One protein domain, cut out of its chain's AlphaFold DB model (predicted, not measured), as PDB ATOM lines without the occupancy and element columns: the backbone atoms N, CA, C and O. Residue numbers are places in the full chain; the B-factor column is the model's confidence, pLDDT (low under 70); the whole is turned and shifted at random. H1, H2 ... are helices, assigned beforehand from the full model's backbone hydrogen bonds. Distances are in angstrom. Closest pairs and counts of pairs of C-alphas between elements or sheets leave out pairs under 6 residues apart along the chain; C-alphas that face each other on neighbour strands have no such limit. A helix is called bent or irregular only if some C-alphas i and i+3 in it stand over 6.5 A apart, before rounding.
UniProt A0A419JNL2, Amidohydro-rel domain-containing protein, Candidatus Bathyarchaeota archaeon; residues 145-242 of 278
ATOM      1  N   LEU A 145      24.657 -20.783  50.597       89.44
ATOM      2  CA  LEU A 145      25.699 -21.409  51.401       89.44
ATOM      3  C   LEU A 145      25.114 -22.376  52.434       89.44
ATOM      4  O   LEU A 145      24.718 -21.974  53.527       89.44
ATOM      5  N   GLY A 146      25.145 -23.663  52.096       87.81
ATOM      6  CA  GLY A 146      25.046 -24.772  53.030       87.81
ATOM      7  C   GLY A 146      26.449 -25.219  53.428       87.81
ATOM      8  O   GLY A 146      27.328 -25.402  52.588       87.81
ATOM      9  N   ILE A 147      26.716 -25.371  54.724       92.94
ATOM     10  CA  ILE A 147      28.077 -25.693  55.176       92.94
ATOM     11  C   ILE A 147      28.530 -27.104  54.733       92.94
ATOM     12  O   ILE A 147      29.725 -27.386  54.706       92.94
ATOM     13  N   GLU A 148      27.601 -27.991  54.341       94.38
ATOM     14  CA  GLU A 148      27.878 -29.333  53.773       94.38
ATOM     15  C   GLU A 148      28.534 -29.211  52.412       94.38
ATOM     16  O   GLU A 148      29.418 -29.998  52.097       94.38
ATOM     17  N   LEU A 149      28.150 -28.204  51.624       95.62
ATOM     18  CA  LEU A 149      28.757 -27.922  50.333       95.62
ATOM     19  C   LEU A 149      30.257 -27.724  50.507       95.62
ATOM     20  O   LEU A 149      31.045 -28.453  49.909       95.62
ATOM     21  N   MET A 150      30.653 -26.789  51.376       96.69
ATOM     22  CA  MET A 150      32.070 -26.532  51.638       96.69
ATOM     23  C   MET A 150      32.740 -27.764  52.228       96.69
ATOM     24  O   MET A 150      33.891 -28.061  51.896       96.69
ATOM     25  N   TYR A 151      32.019 -28.488  53.089       96.81
ATOM     26  CA  TYR A 151      32.560 -29.661  53.742       96.81
ATOM     27  C   TYR A 151      32.896 -30.761  52.735       96.81
ATOM     28  O   TYR A 151      34.058 -31.132  52.586       96.81
ATOM     29  N   ASN A 152      31.906 -31.255  52.007       97.50
ATOM     30  CA  ASN A 152      32.070 -32.368  51.081       97.50
ATOM     31  C   ASN A 152      33.073 -32.036  49.969       97.50
ATOM     32  O   ASN A 152      33.949 -32.846  49.659       97.50
ATOM     33  N   ILE A 153      33.019 -30.812  49.440       98.25
ATOM     34  CA  ILE A 153      33.942 -30.367  48.394       98.25
ATOM     35  C   ILE A 153      35.388 -30.346  48.897       98.25
ATOM     36  O   ILE A 153      36.271 -30.876  48.228       98.25
ATOM     37  N   SER A 154      35.645 -29.820  50.096       98.12
ATOM     38  CA  SER A 154      37.002 -29.758  50.666       98.12
ATOM     39  C   SER A 154      37.640 -31.142  50.854       98.12
ATOM     40  O   SER A 154      38.860 -31.278  50.809       98.12
ATOM     41  N   ARG A 155      36.829 -32.187  51.065       97.38
ATOM     42  CA  ARG A 155      37.271 -33.589  51.220       97.38
ATOM     43  C   ARG A 155      37.702 -34.238  49.906       97.38
ATOM     44  O   ARG A 155      38.438 -35.223  49.929       97.38
ATOM     45  N   ARG A 156      37.280 -33.676  48.776       98.00
ATOM     46  CA  ARG A 156      37.621 -34.138  47.428       98.00
ATOM     47  C   ARG A 156      37.932 -32.941  46.523       98.00
ATOM     48  O   ARG A 156      37.408 -32.809  45.419       98.00
ATOM     49  N   ARG A 157      38.767 -32.043  47.053       98.19
ATOM     50  CA  ARG A 157      38.997 -30.685  46.545       98.19
ATOM     51  C   ARG A 157      39.343 -30.648  45.064       98.19
ATOM     52  O   ARG A 157      38.699 -29.915  44.326       98.19
ATOM     53  N   ASP A 158      40.358 -31.396  44.642       98.56
ATOM     54  CA  ASP A 158      40.899 -31.263  43.287       98.56
ATOM     55  C   ASP A 158      39.887 -31.722  42.225       98.56
ATOM     56  O   ASP A 158      39.672 -31.016  41.241       98.56
ATOM     57  N   ASP A 159      39.161 -32.815  42.474       98.75
ATOM     58  CA  ASP A 159      38.124 -33.287  41.548       98.75
ATOM     59  C   ASP A 159      36.936 -32.309  41.480       98.75
ATOM     60  O   ASP A 159      36.390 -32.044  40.406       98.75
ATOM     61  N   TRP A 160      36.546 -31.718  42.614       98.69
ATOM     62  CA  TRP A 160      35.521 -30.674  42.627       98.69
ATOM     63  C   TRP A 160      35.998 -29.377  41.979       98.69
ATOM     64  O   TRP A 160      35.223 -28.701  41.306       98.69
ATOM     65  N   ARG A 161      37.274 -29.023  42.114       98.75
ATOM     66  CA  ARG A 161      37.849 -27.880  41.407       98.75
ATOM     67  C   ARG A 161      37.735 -28.073  39.893       98.75
ATOM     68  O   ARG A 161      37.294 -27.164  39.186       98.75
ATOM     69  N   ASP A 162      38.061 -29.267  39.408       98.88
ATOM     70  CA  ASP A 162      37.904 -29.630  38.000       98.88
ATOM     71  C   ASP A 162      36.434 -29.601  37.565       98.88
ATOM     72  O   ASP A 162      36.123 -29.097  36.481       98.88
ATOM     73  N   PHE A 163      35.510 -30.045  38.421       98.81
ATOM     74  CA  PHE A 163      34.070 -29.904  38.198       98.81
ATOM     75  C   PHE A 163      33.651 -28.440  38.037       98.81
ATOM     76  O   PHE A 163      32.963 -28.110  37.070       98.81
ATOM     77  N   PHE A 164      34.088 -27.547  38.931       98.81
ATOM     78  CA  PHE A 164      33.756 -26.120  38.865       98.81
ATOM     79  C   PHE A 164      34.283 -25.476  37.580       98.81
ATOM     80  O   PHE A 164      33.592 -24.663  36.972       98.81
ATOM     81  N   ILE A 165      35.472 -25.866  37.115       98.88
ATOM     82  CA  ILE A 165      36.028 -25.379  35.844       98.88
ATOM     83  C   ILE A 165      35.249 -25.931  34.651       98.88
ATOM     84  O   ILE A 165      34.895 -25.174  33.740       98.88
ATOM     85  N   LYS A 166      34.971 -27.238  34.649       98.75
ATOM     86  CA  LYS A 166      34.236 -27.932  33.585       98.75
ATOM     87  C   LYS A 166      32.818 -27.382  33.429       98.75
ATOM     88  O   LYS A 166      32.388 -27.116  32.308       98.75
ATOM     89  N   HIS A 167      32.128 -27.160  34.545       98.75
ATOM     90  CA  HIS A 167      30.739 -26.697  34.615       98.75
ATOM     91  C   HIS A 167      30.610 -25.227  35.009       98.75
ATOM     92  O   HIS A 167      29.549 -24.793  35.447       98.75
ATOM     93  N   ARG A 168      31.655 -24.419  34.796       98.56
ATOM     94  CA  ARG A 168      31.695 -22.979  35.130       98.56
ATOM     95  C   ARG A 168      30.536 -22.156  34.580       98.56
ATOM     96  O   ARG A 168      30.239 -21.086  35.090       98.56
ATOM     97  N   ASP A 169      29.905 -22.621  33.506       98.56
ATOM     98  CA  ASP A 169      28.745 -21.985  32.890       98.56
ATOM     99  C   ASP A 169      27.422 -22.402  33.554       98.56
ATOM    100  O   ASP A 169      26.367 -21.972  33.117       98.56
ATOM    101  N   ARG A 170      27.429 -23.255  34.576       98.31
ATOM    102  CA  ARG A 170      26.225 -23.849  35.175       98.31
ATOM    103  C   ARG A 170      26.137 -23.627  36.686       98.31
ATOM    104  O   ARG A 170      25.202 -24.122  37.297       98.31
ATOM    105  N   ILE A 171      27.068 -22.869  37.268       98.62
ATOM    106  CA  ILE A 171      27.143 -22.589  38.709       98.62
ATOM    107  C   ILE A 171      26.878 -21.099  38.954       98.62
ATOM    108  O   ILE A 171      27.458 -20.250  38.276       98.62
ATOM    109  N   VAL A 172      26.000 -20.764  39.892       98.06
ATOM    110  CA  VAL A 172      25.574 -19.391  40.196       98.06
ATOM    111  C   VAL A 172      25.913 -19.058  41.644       98.06
ATOM    112  O   VAL A 172      25.784 -19.892  42.536       98.06
ATOM    113  N   PHE A 173      26.373 -17.834  41.881       97.88
ATOM    114  CA  PHE A 173      26.602 -17.340  43.229       97.88
ATOM    115  C   PHE A 173      25.283 -17.110  43.977       97.88
ATOM    116  O   PHE A 173      24.471 -16.285  43.559       97.88
ATOM    117  N   GLY A 174      25.143 -17.767  45.126       96.12
ATOM    118  CA  GLY A 174      24.048 -17.582  46.069       96.12
ATOM    119  C   GLY A 174      24.573 -17.590  47.499       96.12
ATOM    120  O   GLY A 174      25.559 -18.258  47.810       96.12
ATOM    121  N   THR A 175      23.947 -16.806  48.376       95.06
ATOM    122  CA  THR A 175      24.445 -16.574  49.743       95.06
ATOM    123  C   THR A 175      23.591 -17.210  50.828       95.06
ATOM    124  O   THR A 175      24.094 -17.443  51.927       95.06
ATOM    125  N   ASP A 176      22.314 -17.467  50.532       94.38
ATOM    126  CA  ASP A 176      21.314 -17.879  51.521       94.38
ATOM    127  C   ASP A 176      21.247 -16.906  52.721       94.38
ATOM    128  O   ASP A 176      21.159 -17.298  53.882       94.38
ATOM    129  N   ILE A 177      21.376 -15.601  52.440       95.19
ATOM    130  CA  ILE A 177      21.229 -14.546  53.449       95.19
ATOM    131  C   ILE A 177      19.753 -14.199  53.607       95.19
ATOM    132  O   ILE A 177      19.061 -13.875  52.643       95.19
ATOM    133  N   MET A 178      19.301 -14.196  54.851       90.31
ATOM    134  CA  MET A 178      17.919 -14.030  55.253       90.31
ATOM    135  C   MET A 178      17.703 -12.713  56.009       90.31
ATOM    136  O   MET A 178      18.617 -12.223  56.678       90.31
ATOM    137  N   PRO A 179      16.481 -12.143  55.989       88.38
ATOM    138  CA  PRO A 179      16.206 -10.839  56.603       88.38
ATOM    139  C   PRO A 179      16.442 -10.751  58.117       88.38
ATOM    140  O   PRO A 179      16.517  -9.648  58.655       88.38
ATOM    141  N   TRP A 180      16.504 -11.884  58.819       88.25
ATOM    142  CA  TRP A 180      16.719 -11.937  60.268       88.25
ATOM    143  C   TRP A 180      18.193 -12.036  60.676       88.25
ATOM    144  O   TRP A 180      18.483 -11.922  61.865       88.25
ATOM    145  N   GLN A 181      19.112 -12.257  59.732       93.81
ATOM    146  CA  GLN A 181      20.542 -12.277  60.031       93.81
ATOM    147  C   GLN A 181      21.077 -10.861  60.243       93.81
ATOM    148  O   GLN A 181      20.648  -9.891  59.612       93.81
ATOM    149  N   SER A 182      22.051 -10.747  61.137       96.31
ATOM    150  CA  SER A 182      22.827  -9.530  61.325       96.31
ATOM    151  C   SER A 182      23.704  -9.236  60.103       96.31
ATOM    152  O   SER A 182      24.052 -10.117  59.314       96.31
ATOM    153  N   VAL A 183      24.123  -7.975  59.966       96.50
ATOM    154  CA  VAL A 183      25.082  -7.574  58.923       96.50
ATOM    155  C   VAL A 183      26.397  -8.348  59.052       96.50
ATOM    156  O   VAL A 183      27.010  -8.682  58.042       96.50
ATOM    157  N   GLU A 184      26.827  -8.651  60.277       97.25
ATOM    158  CA  GLU A 184      28.059  -9.396  60.537       97.25
ATOM    159  C   GLU A 184      27.964 -10.851  60.048       97.25
ATOM    160  O   GLU A 184      28.859 -11.311  59.334       97.25
ATOM    161  N   GLU A 185      26.859 -11.546  60.333       96.50
ATOM    162  CA  GLU A 185      26.600 -12.901  59.819       96.50
ATOM    163  C   GLU A 185      26.524 -12.902  58.285       96.50
ATOM    164  O   GLU A 185      27.164 -13.720  57.624       96.50
ATOM    165  N   ALA A 186      25.810 -11.932  57.703       96.50
ATOM    166  CA  ALA A 186      25.673 -11.782  56.256       96.50
ATOM    167  C   ALA A 186      27.028 -11.559  55.555       96.50
ATOM    168  O   ALA A 186      27.337 -12.216  54.559       96.50
ATOM    169  N   VAL A 187      27.868 -10.664  56.086       97.12
ATOM    170  CA  VAL A 187      29.225 -10.429  55.563       97.12
ATOM    171  C   VAL A 187      30.103 -11.665  55.752       97.12
ATOM    172  O   VAL A 187      30.867 -11.999  54.848       97.12
ATOM    173  N   THR A 188      29.966 -12.371  56.878       96.75
ATOM    174  CA  THR A 188      30.715 -13.608  57.139       96.75
ATOM    175  C   THR A 188      30.378 -14.688  56.114       96.75
ATOM    176  O   THR A 188      31.295 -15.298  55.570       96.75
ATOM    177  N   ARG A 189      29.098 -14.873  55.758       96.06
ATOM    178  CA  ARG A 189      28.684 -15.797  54.684       96.06
ATOM    179  C   ARG A 189      29.359 -15.481  53.357       96.06
ATOM    180  O   ARG A 189      29.954 -16.361  52.741       96.06
ATOM    181  N   VAL A 190      29.312 -14.216  52.936       97.25
ATOM    182  CA  VAL A 190      29.957 -13.783  51.687       97.25
ATOM    183  C   VAL A 190      31.464 -14.013  51.752       97.25
ATOM    184  O   VAL A 190      32.032 -14.545  50.804       97.25
ATOM    185  N   TRP A 191      32.111 -13.655  52.864       97.56
ATOM    186  CA  TRP A 191      33.541 -13.886  53.058       97.56
ATOM    187  C   TRP A 191      33.897 -15.372  52.950       97.56
ATOM    188  O   TRP A 191      34.830 -15.705  52.226       97.56
ATOM    189  N   MET A 192      33.126 -16.263  53.583       97.69
ATOM    190  CA  MET A 192      33.358 -17.709  53.514       97.69
ATOM    191  C   MET A 192      33.262 -18.231  52.077       97.69
ATOM    192  O   MET A 192      34.160 -18.945  51.641       97.69
ATOM    193  N   ILE A 193      32.230 -17.842  51.315       97.88
ATOM    194  CA  ILE A 193      32.109 -18.248  49.901       97.88
ATOM    195  C   ILE A 193      33.305 -17.728  49.098       97.88
ATOM    196  O   ILE A 193      33.888 -18.470  48.314       97.88
ATOM    197  N   ARG A 194      33.710 -16.471  49.306       98.19
ATOM    198  CA  ARG A 194      34.849 -15.885  48.588       98.19
ATOM    199  C   ARG A 194      36.161 -16.589  48.912       98.19
ATOM    200  O   ARG A 194      36.864 -16.963  47.985       98.19
ATOM    201  N   MET A 195      36.456 -16.846  50.188       98.06
ATOM    202  CA  MET A 195      37.623 -17.645  50.589       98.06
ATOM    203  C   MET A 195      37.622 -19.008  49.901       98.06
ATOM    204  O   MET A 195      38.646 -19.459  49.394       98.06
ATOM    205  N   PHE A 196      36.448 -19.632  49.828       98.31
ATOM    206  CA  PHE A 196      36.284 -20.939  49.222       98.31
ATOM    207  C   PHE A 196      36.510 -20.965  47.716       98.31
ATOM    208  O   PHE A 196      37.023 -21.950  47.200       98.31
ATOM    209  N   LEU A 197      36.117 -19.916  46.999       98.62
ATOM    210  CA  LEU A 197      36.254 -19.868  45.544       98.62
ATOM    211  C   LEU A 197      37.602 -19.282  45.101       98.62
ATOM    212  O   LEU A 197      38.142 -19.719  44.089       98.62
ATOM    213  N   GLU A 198      38.133 -18.296  45.827       98.62
ATOM    214  CA  GLU A 198      39.231 -17.425  45.371       98.62
ATOM    215  C   GLU A 198      40.619 -17.839  45.876       98.62
ATOM    216  O   GLU A 198      41.608 -17.321  45.373       98.62
ATOM    217  N   THR A 199      40.714 -18.717  46.877       98.31
ATOM    218  CA  THR A 199      41.995 -19.055  47.530       98.31
ATOM    219  C   THR A 199      42.228 -20.561  47.560       98.31
ATOM    220  O   THR A 199      41.276 -21.318  47.397       98.31
ATOM    221  N   ASP A 200      43.462 -21.008  47.792       97.81
ATOM    222  CA  ASP A 200      43.807 -22.399  48.125       97.81
ATOM    223  C   ASP A 200      43.992 -22.617  49.640       97.81
ATOM    224  O   ASP A 200      44.441 -23.681  50.068       97.81
ATOM    225  N   GLU A 201      43.633 -21.622  50.456       97.62
ATOM    226  CA  GLU A 201      43.884 -21.626  51.892       97.62
ATOM    227  C   GLU A 201      42.946 -22.570  52.657       97.62
ATOM    228  O   GLU A 201      41.777 -22.774  52.308       97.62
ATOM    229  N   GLU A 202      43.467 -23.104  53.762       97.88
ATOM    230  CA  GLU A 202      42.667 -23.747  54.798       97.88
ATOM    231  C   GLU A 202      42.044 -22.698  55.725       97.88
ATOM    232  O   GLU A 202      42.733 -21.818  56.246       97.88
ATOM    233  N   PHE A 203      40.746 -22.819  55.997       97.38
ATOM    234  CA  PHE A 203      40.045 -21.942  56.934       97.38
ATOM    235  C   PHE A 203      38.938 -22.680  57.689       97.38
ATOM    236  O   PHE A 203      38.471 -23.740  57.287       97.38
ATOM    237  N   TYR A 204      38.502 -22.105  58.805       97.00
ATOM    238  CA  TYR A 204      37.434 -22.643  59.647       97.00
ATOM    239  C   TYR A 204      36.227 -21.708  59.627       97.00
ATOM    240  O   TYR A 204      36.361 -20.532  59.286       97.00
ATOM    241  N   THR A 205      35.060 -22.205  60.046       95.62
ATOM    242  CA  THR A 205      33.894 -21.347  60.292       95.62
ATOM    243  C   THR A 205      34.261 -20.265  61.321       95.62
ATOM    244  O   THR A 205      34.624 -20.608  62.452       95.62
ATOM    245  N   PRO A 206      34.171 -18.969  60.976       94.56
ATOM    246  CA  PRO A 206      34.428 -17.891  61.925       94.56
ATOM    247  C   PRO A 206      33.389 -17.865  63.048       94.56
ATOM    248  O   PRO A 206      32.234 -18.233  62.850       94.56
ATOM    249  N   THR A 207      33.751 -17.336  64.216       94.06
ATOM    250  CA  THR A 207      32.804 -17.161  65.337       94.06
ATOM    251  C   THR A 207      31.694 -16.146  65.049       94.06
ATOM    252  O   THR A 207      30.724 -16.090  65.793       94.06
ATOM    253  N   SER A 208      31.863 -15.328  64.010       94.69
ATOM    254  CA  SER A 208      30.883 -14.366  63.504       94.69
ATOM    255  C   SER A 208      29.867 -14.981  62.533       94.69
ATOM    256  O   SER A 208      28.962 -14.287  62.075       94.69
ATOM    257  N   ALA A 209      30.028 -16.259  62.170       92.81
ATOM    258  CA  ALA A 209      29.072 -16.966  61.330       92.81
ATOM    259  C   ALA A 209      27.809 -17.312  62.126       92.81
ATOM    260  O   ALA A 209      27.871 -17.567  63.332       92.81
ATOM    261  N   ASP A 210      26.671 -17.375  61.439       91.50
ATOM    262  CA  ASP A 210      25.436 -17.836  62.061       91.50
ATOM    263  C   ASP A 210      25.499 -19.332  62.406       91.50
ATOM    264  O   ASP A 210      26.265 -20.114  61.837       91.50
ATOM    265  N   GLU A 211      24.647 -19.743  63.345       88.50
ATOM    266  CA  GLU A 211      24.665 -21.087  63.928       88.50
ATOM    267  C   GLU A 211      24.492 -22.222  62.903       88.50
ATOM    268  O   GLU A 211      24.997 -23.324  63.138       88.50
ATOM    269  N   LEU A 212      23.854 -21.966  61.751       88.00
ATOM    270  CA  LEU A 212      23.645 -22.974  60.704       88.00
ATOM    271  C   LEU A 212      24.965 -23.442  60.076       88.00
ATOM    272  O   LEU A 212      25.035 -24.546  59.537       88.00
ATOM    273  N   LEU A 213      26.024 -22.635  60.177       89.44
ATOM    274  CA  LEU A 213      27.327 -22.896  59.565       89.44
ATOM    275  C   LEU A 213      28.343 -23.525  60.532       89.44
ATOM    276  O   LEU A 213      29.498 -23.749  60.172       89.44
ATOM    277  N   THR A 214      27.936 -23.833  61.766       83.00
ATOM    278  CA  THR A 214      28.860 -24.187  62.863       83.00
ATOM    279  C   THR A 214      28.987 -25.689  63.153       83.00
ATOM    280  O   THR A 214      29.515 -26.079  64.194       83.00
ATOM    281  N   ARG A 215      28.524 -26.569  62.252       85.12
ATOM    282  CA  ARG A 215      28.459 -28.019  62.541       85.12
ATOM    283  C   ARG A 215      29.777 -28.791  62.390       85.12
ATOM    284  O   ARG A 215      29.928 -29.819  63.046       85.12
ATOM    285  N   TYR A 216      30.707 -28.332  61.550       89.94
ATOM    286  CA  TYR A 216      31.946 -29.059  61.244       89.94
ATOM    287  C   TYR A 216      33.156 -28.470  61.963       89.94
ATOM    288  O   TYR A 216      33.224 -27.262  62.188       89.94
ATOM    289  N   LYS A 217      34.105 -29.336  62.335       89.81
ATOM    290  CA  LYS A 217      35.316 -28.950  63.083       89.81
ATOM    291  C   LYS A 217      36.576 -28.999  62.228       89.81
ATOM    292  O   LYS A 217      37.570 -28.368  62.570       89.81
ATOM    293  N   GLU A 218      36.542 -29.776  61.157       94.31
ATOM    294  CA  GLU A 218      37.585 -29.878  60.150       94.31
ATOM    295  C   GLU A 218      37.662 -28.582  59.331       94.31
ATOM    296  O   GLU A 218      36.627 -27.949  59.102       94.31
ATOM    297  N   PRO A 219      38.861 -28.186  58.861       96.38
ATOM    298  CA  PRO A 219      38.990 -27.018  58.004       96.38
ATOM    299  C   PRO A 219      38.284 -27.242  56.662       96.38
ATOM    300  O   PRO A 219      38.146 -28.369  56.169       96.38
ATOM    301  N   PHE A 220      37.853 -26.151  56.049       98.00
ATOM    302  CA  PHE A 220      37.539 -26.079  54.628       98.00
ATOM    303  C   PHE A 220      38.804 -25.710  53.862       98.00
ATOM    304  O   PHE A 220      39.678 -25.043  54.411       98.00
ATOM    305  N   ILE A 221      38.892 -26.139  52.608       98.31
ATOM    306  CA  ILE A 221      40.025 -25.849  51.728       98.31
ATOM    307  C   ILE A 221      39.478 -25.153  50.488       98.31
ATOM    308  O   ILE A 221      38.620 -25.713  49.802       98.31
ATOM    309  N   GLY A 222      39.948 -23.937  50.214       98.00
ATOM    310  CA  GLY A 222      39.509 -23.177  49.048       98.00
ATOM    311  C   GLY A 222      39.960 -23.796  47.719       98.00
ATOM    312  O   GLY A 222      40.923 -24.562  47.653       98.00
ATOM    313  N   LEU A 223      39.250 -23.475  46.640       98.62
ATOM    314  CA  LEU A 223      39.398 -24.062  45.310       98.62
ATOM    315  C   LEU A 223      40.406 -23.340  44.408       98.62
ATOM    316  O   LEU A 223      40.806 -23.930  43.409       98.62
ATOM    317  N   ASP A 224      40.820 -22.111  44.721       98.69
ATOM    318  CA  ASP A 224      41.689 -21.280  43.867       98.69
ATOM    319  C   ASP A 224      41.229 -21.296  42.396       98.69
ATOM    320  O   ASP A 224      41.901 -21.812  41.491       98.69
ATOM    321  N   LEU A 225      39.982 -20.873  42.160       98.88
ATOM    322  CA  LEU A 225      39.390 -20.891  40.826       98.88
ATOM    323  C   LEU A 225      39.973 -19.769  39.953       98.88
ATOM    324  O   LEU A 225      40.165 -18.652  40.432       98.88
ATOM    325  N   PRO A 226      40.181 -20.014  38.644       98.75
ATOM    326  CA  PRO A 226      40.632 -18.976  37.724       98.75
ATOM    327  C   PRO A 226      39.658 -17.792  37.651       98.75
ATOM    328  O   PRO A 226      38.439 -17.971  37.744       98.75
ATOM    329  N   GLU A 227      40.174 -16.586  37.399       98.56
ATOM    330  CA  GLU A 227      39.381 -15.348  37.337       98.56
ATOM    331  C   GLU A 227      38.213 -15.441  36.337       98.56
ATOM    332  O   GLU A 227      37.100 -14.997  36.623       98.56
ATOM    333  N   GLU A 228      38.412 -16.097  35.190       98.44
ATOM    334  CA  GLU A 228      37.360 -16.278  34.188       98.44
ATOM    335  C   GLU A 228      36.241 -17.233  34.628       98.44
ATOM    336  O   GLU A 228      35.133 -17.185  34.089       98.44
ATOM    337  N   VAL A 229      36.518 -18.122  35.585       98.88
ATOM    338  CA  VAL A 229      35.504 -18.973  36.221       98.88
ATOM    339  C   VAL A 229      34.756 -18.164  37.277       98.88
ATOM    340  O   VAL A 229      33.526 -18.206  37.311       98.88
ATOM    341  N   LEU A 230      35.478 -17.368  38.073       98.81
ATOM    342  CA  LEU A 230      34.900 -16.490  39.092       98.81
ATOM    343  C   LEU A 230      33.934 -15.453  38.492       98.81
ATOM    344  O   LEU A 230      32.819 -15.325  38.991       98.81
ATOM    345  N   ASP A 231      34.284 -14.772  37.389       98.69
ATOM    346  CA  ASP A 231      33.378 -13.801  36.734       98.69
ATOM    347  C   ASP A 231      32.058 -14.454  36.286       98.69
ATOM    348  O   ASP A 231      30.976 -13.868  36.416       98.69
ATOM    349  N   LYS A 232      32.113 -15.707  35.817       98.69
ATOM    350  CA  LYS A 232      30.909 -16.459  35.441       98.69
ATOM    351  C   LYS A 232      30.036 -16.778  36.646       98.69
ATOM    352  O   LYS A 232      28.836 -16.505  36.585       98.69
ATOM    353  N   ILE A 233      30.625 -17.311  37.716       98.56
ATOM    354  CA  ILE A 233      29.902 -17.696  38.936       98.56
ATOM    355  C   ILE A 233      29.292 -16.465  39.613       98.56
ATOM    356  O   ILE A 233      28.097 -16.459  39.907       98.56
ATOM    357  N   TYR A 234      30.076 -15.400  39.800       98.25
ATOM    358  CA  TYR A 234      29.629 -14.194  40.497       98.25
ATOM    359  C   TYR A 234      28.616 -13.364  39.718       98.25
ATOM    360  O   TYR A 234      27.858 -12.605  40.322       98.25
ATOM    361  N   ARG A 235      28.614 -13.448  38.384       97.19
ATOM    362  CA  ARG A 235      27.834 -12.503  37.579       97.19
ATOM    363  C   ARG A 235      27.366 -13.052  36.240       97.19
ATOM    364  O   ARG A 235      26.186 -12.925  35.915       97.19
ATOM    365  N   GLY A 236      28.270 -13.599  35.429       98.06
ATOM    366  CA  GLY A 236      27.982 -13.939  34.032       98.06
ATOM    367  C   GLY A 236      26.800 -14.897  33.865       98.06
ATOM    368  O   GLY A 236      25.925 -14.665  33.025       98.06
ATOM    369  N   ASN A 237      26.730 -15.931  34.703       98.25
ATOM    370  CA  ASN A 237      25.663 -16.926  34.649       98.25
ATOM    371  C   ASN A 237      24.317 -16.340  35.085       98.25
ATOM    372  O   ASN A 237      23.330 -16.543  34.378       98.25
ATOM    373  N   PHE A 238      24.282 -15.546  36.162       96.44
ATOM    374  CA  PHE A 238      23.062 -14.858  36.600       96.44
ATOM    375  C   PHE A 238      22.495 -13.969  35.487       96.44
ATOM    376  O   PHE A 238      21.319 -14.077  35.144       96.44
ATOM    377  N   ILE A 239      23.351 -13.168  34.836       96.88
ATOM    378  CA  ILE A 239      22.944 -12.294  33.725       96.88
ATOM    379  C   ILE A 239      22.368 -13.095  32.552       96.88
ATOM    380  O   ILE A 239      21.409 -12.653  31.920       96.88
ATOM    381  N   ARG A 240      22.928 -14.270  32.244       96.19
ATOM    382  CA  ARG A 240      22.414 -15.133  31.169       96.19
ATOM    383  C   ARG A 240      21.037 -15.722  31.503       96.19
ATOM    384  O   ARG A 240      20.245 -15.953  30.589       96.19
ATOM    385  N   ILE A 241      20.763 -15.981  32.781       95.94
ATOM    386  CA  ILE A 241      19.512 -16.596  33.239       95.94
ATOM    387  C   ILE A 241      18.408 -15.542  33.375       95.94
ATOM    388  O   ILE A 241      17.362 -15.692  32.741       95.94
ATOM    389  N   PHE A 242      18.665 -14.485  34.151       94.56
ATOM    390  CA  PHE A 242      17.673 -13.498  34.602       94.56
ATOM    391  C   PHE A 242      17.724 -12.165  33.843       94.56
ATOM    392  O   PHE A 242      16.774 -11.391  33.892       94.56
TER     393      PHE A 242
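What this domain is: This is residues 145 to 242 of the 278 residues of the protein "Amidohydro-rel domain-containing protein" of Candidatus Bathyarchaeota archaeon (UniProt A0A419JNL2). Two corners of helices sit side by side, a short one of H1 and H2 and a longer, V-like one of H3 and H4, with H1 near H3 and H2 near H4, so that the four make a loosely joined ring in which no helix clearly touches another. Residues 167 to 182 run from the end of H2 past H4 to the far end of H3, and residues 199 to 226 make a long loop that folds back on itself before H4. The printed part has 98 residues with four named helices, H1, H2, H3 and H4 in that order along the chain, and no named strand; the class is all helix. The whole is compact, with a radius of gyration of the C-alphas of 13.4 A, and spans 33 by 31 by 18 A.

How they stand to each other: H1, residues 147 to 155, and H2, residues 157 to 166, are joined by a tight link of one residue. They are close but not clearly touching, about perpendicular at 74 degrees, and their closest C-alphas, those of Ile 153 and Trp 160, are 6.0 A apart. H3, residues 183 to 198, is close to H1 but not clearly touching, the same way at a shallow tilt of 23 degrees; their closest C-alphas are those of Met 150 and Phe 196, at 7.4 A. H4, residues 227 to 242, is close to H2 but not clearly touching, the same way at a steep tilt of 52 degrees, and the closest C-alphas, of Ile 165 and Val 229, are 6.4 A apart. H3 and H4 are close but not clearly touching, opposite ways at a steep tilt of 60 degrees; their closest C-alphas, of Leu 197 and Leu 230, are 7.4 A apart. H1 and H4 are apart, and so are H2 and H3. Residues 202 to 203 pair with residues 220 to 221, antiparallel. In H1, H2 and H3 every O i to N i+4 pair is within hydrogen-bond range; in H4 it is 9 of 12.

Where its parts are: H1 begins with C-alpha 147 at (28.077, -25.693, 55.176) and is 12.7 A long from first to last C-alpha; H2 is 14.1 A long. H3 begins with C-alpha 183 at (25.082, -7.574, 58.923) and is 21.9 A long. H4 is 22.0 A long and ends with C-alpha 242 at (17.673, -13.498, 34.602). H4 has a kink of 38 degrees near residue 235 and is irregular: C-alphas 234 and 237 are 7.6 A apart.

The domain as a whole: The C-alphas farthest apart, of Lys 217 and Arg 240, are 37.1 A from each other. The links H2 to H3, 16 residues, and H3 to H4, 28 residues, are long. The printed part has no cut. The mean pLDDT of the printed part is 96.1, and no printed residue is under 70.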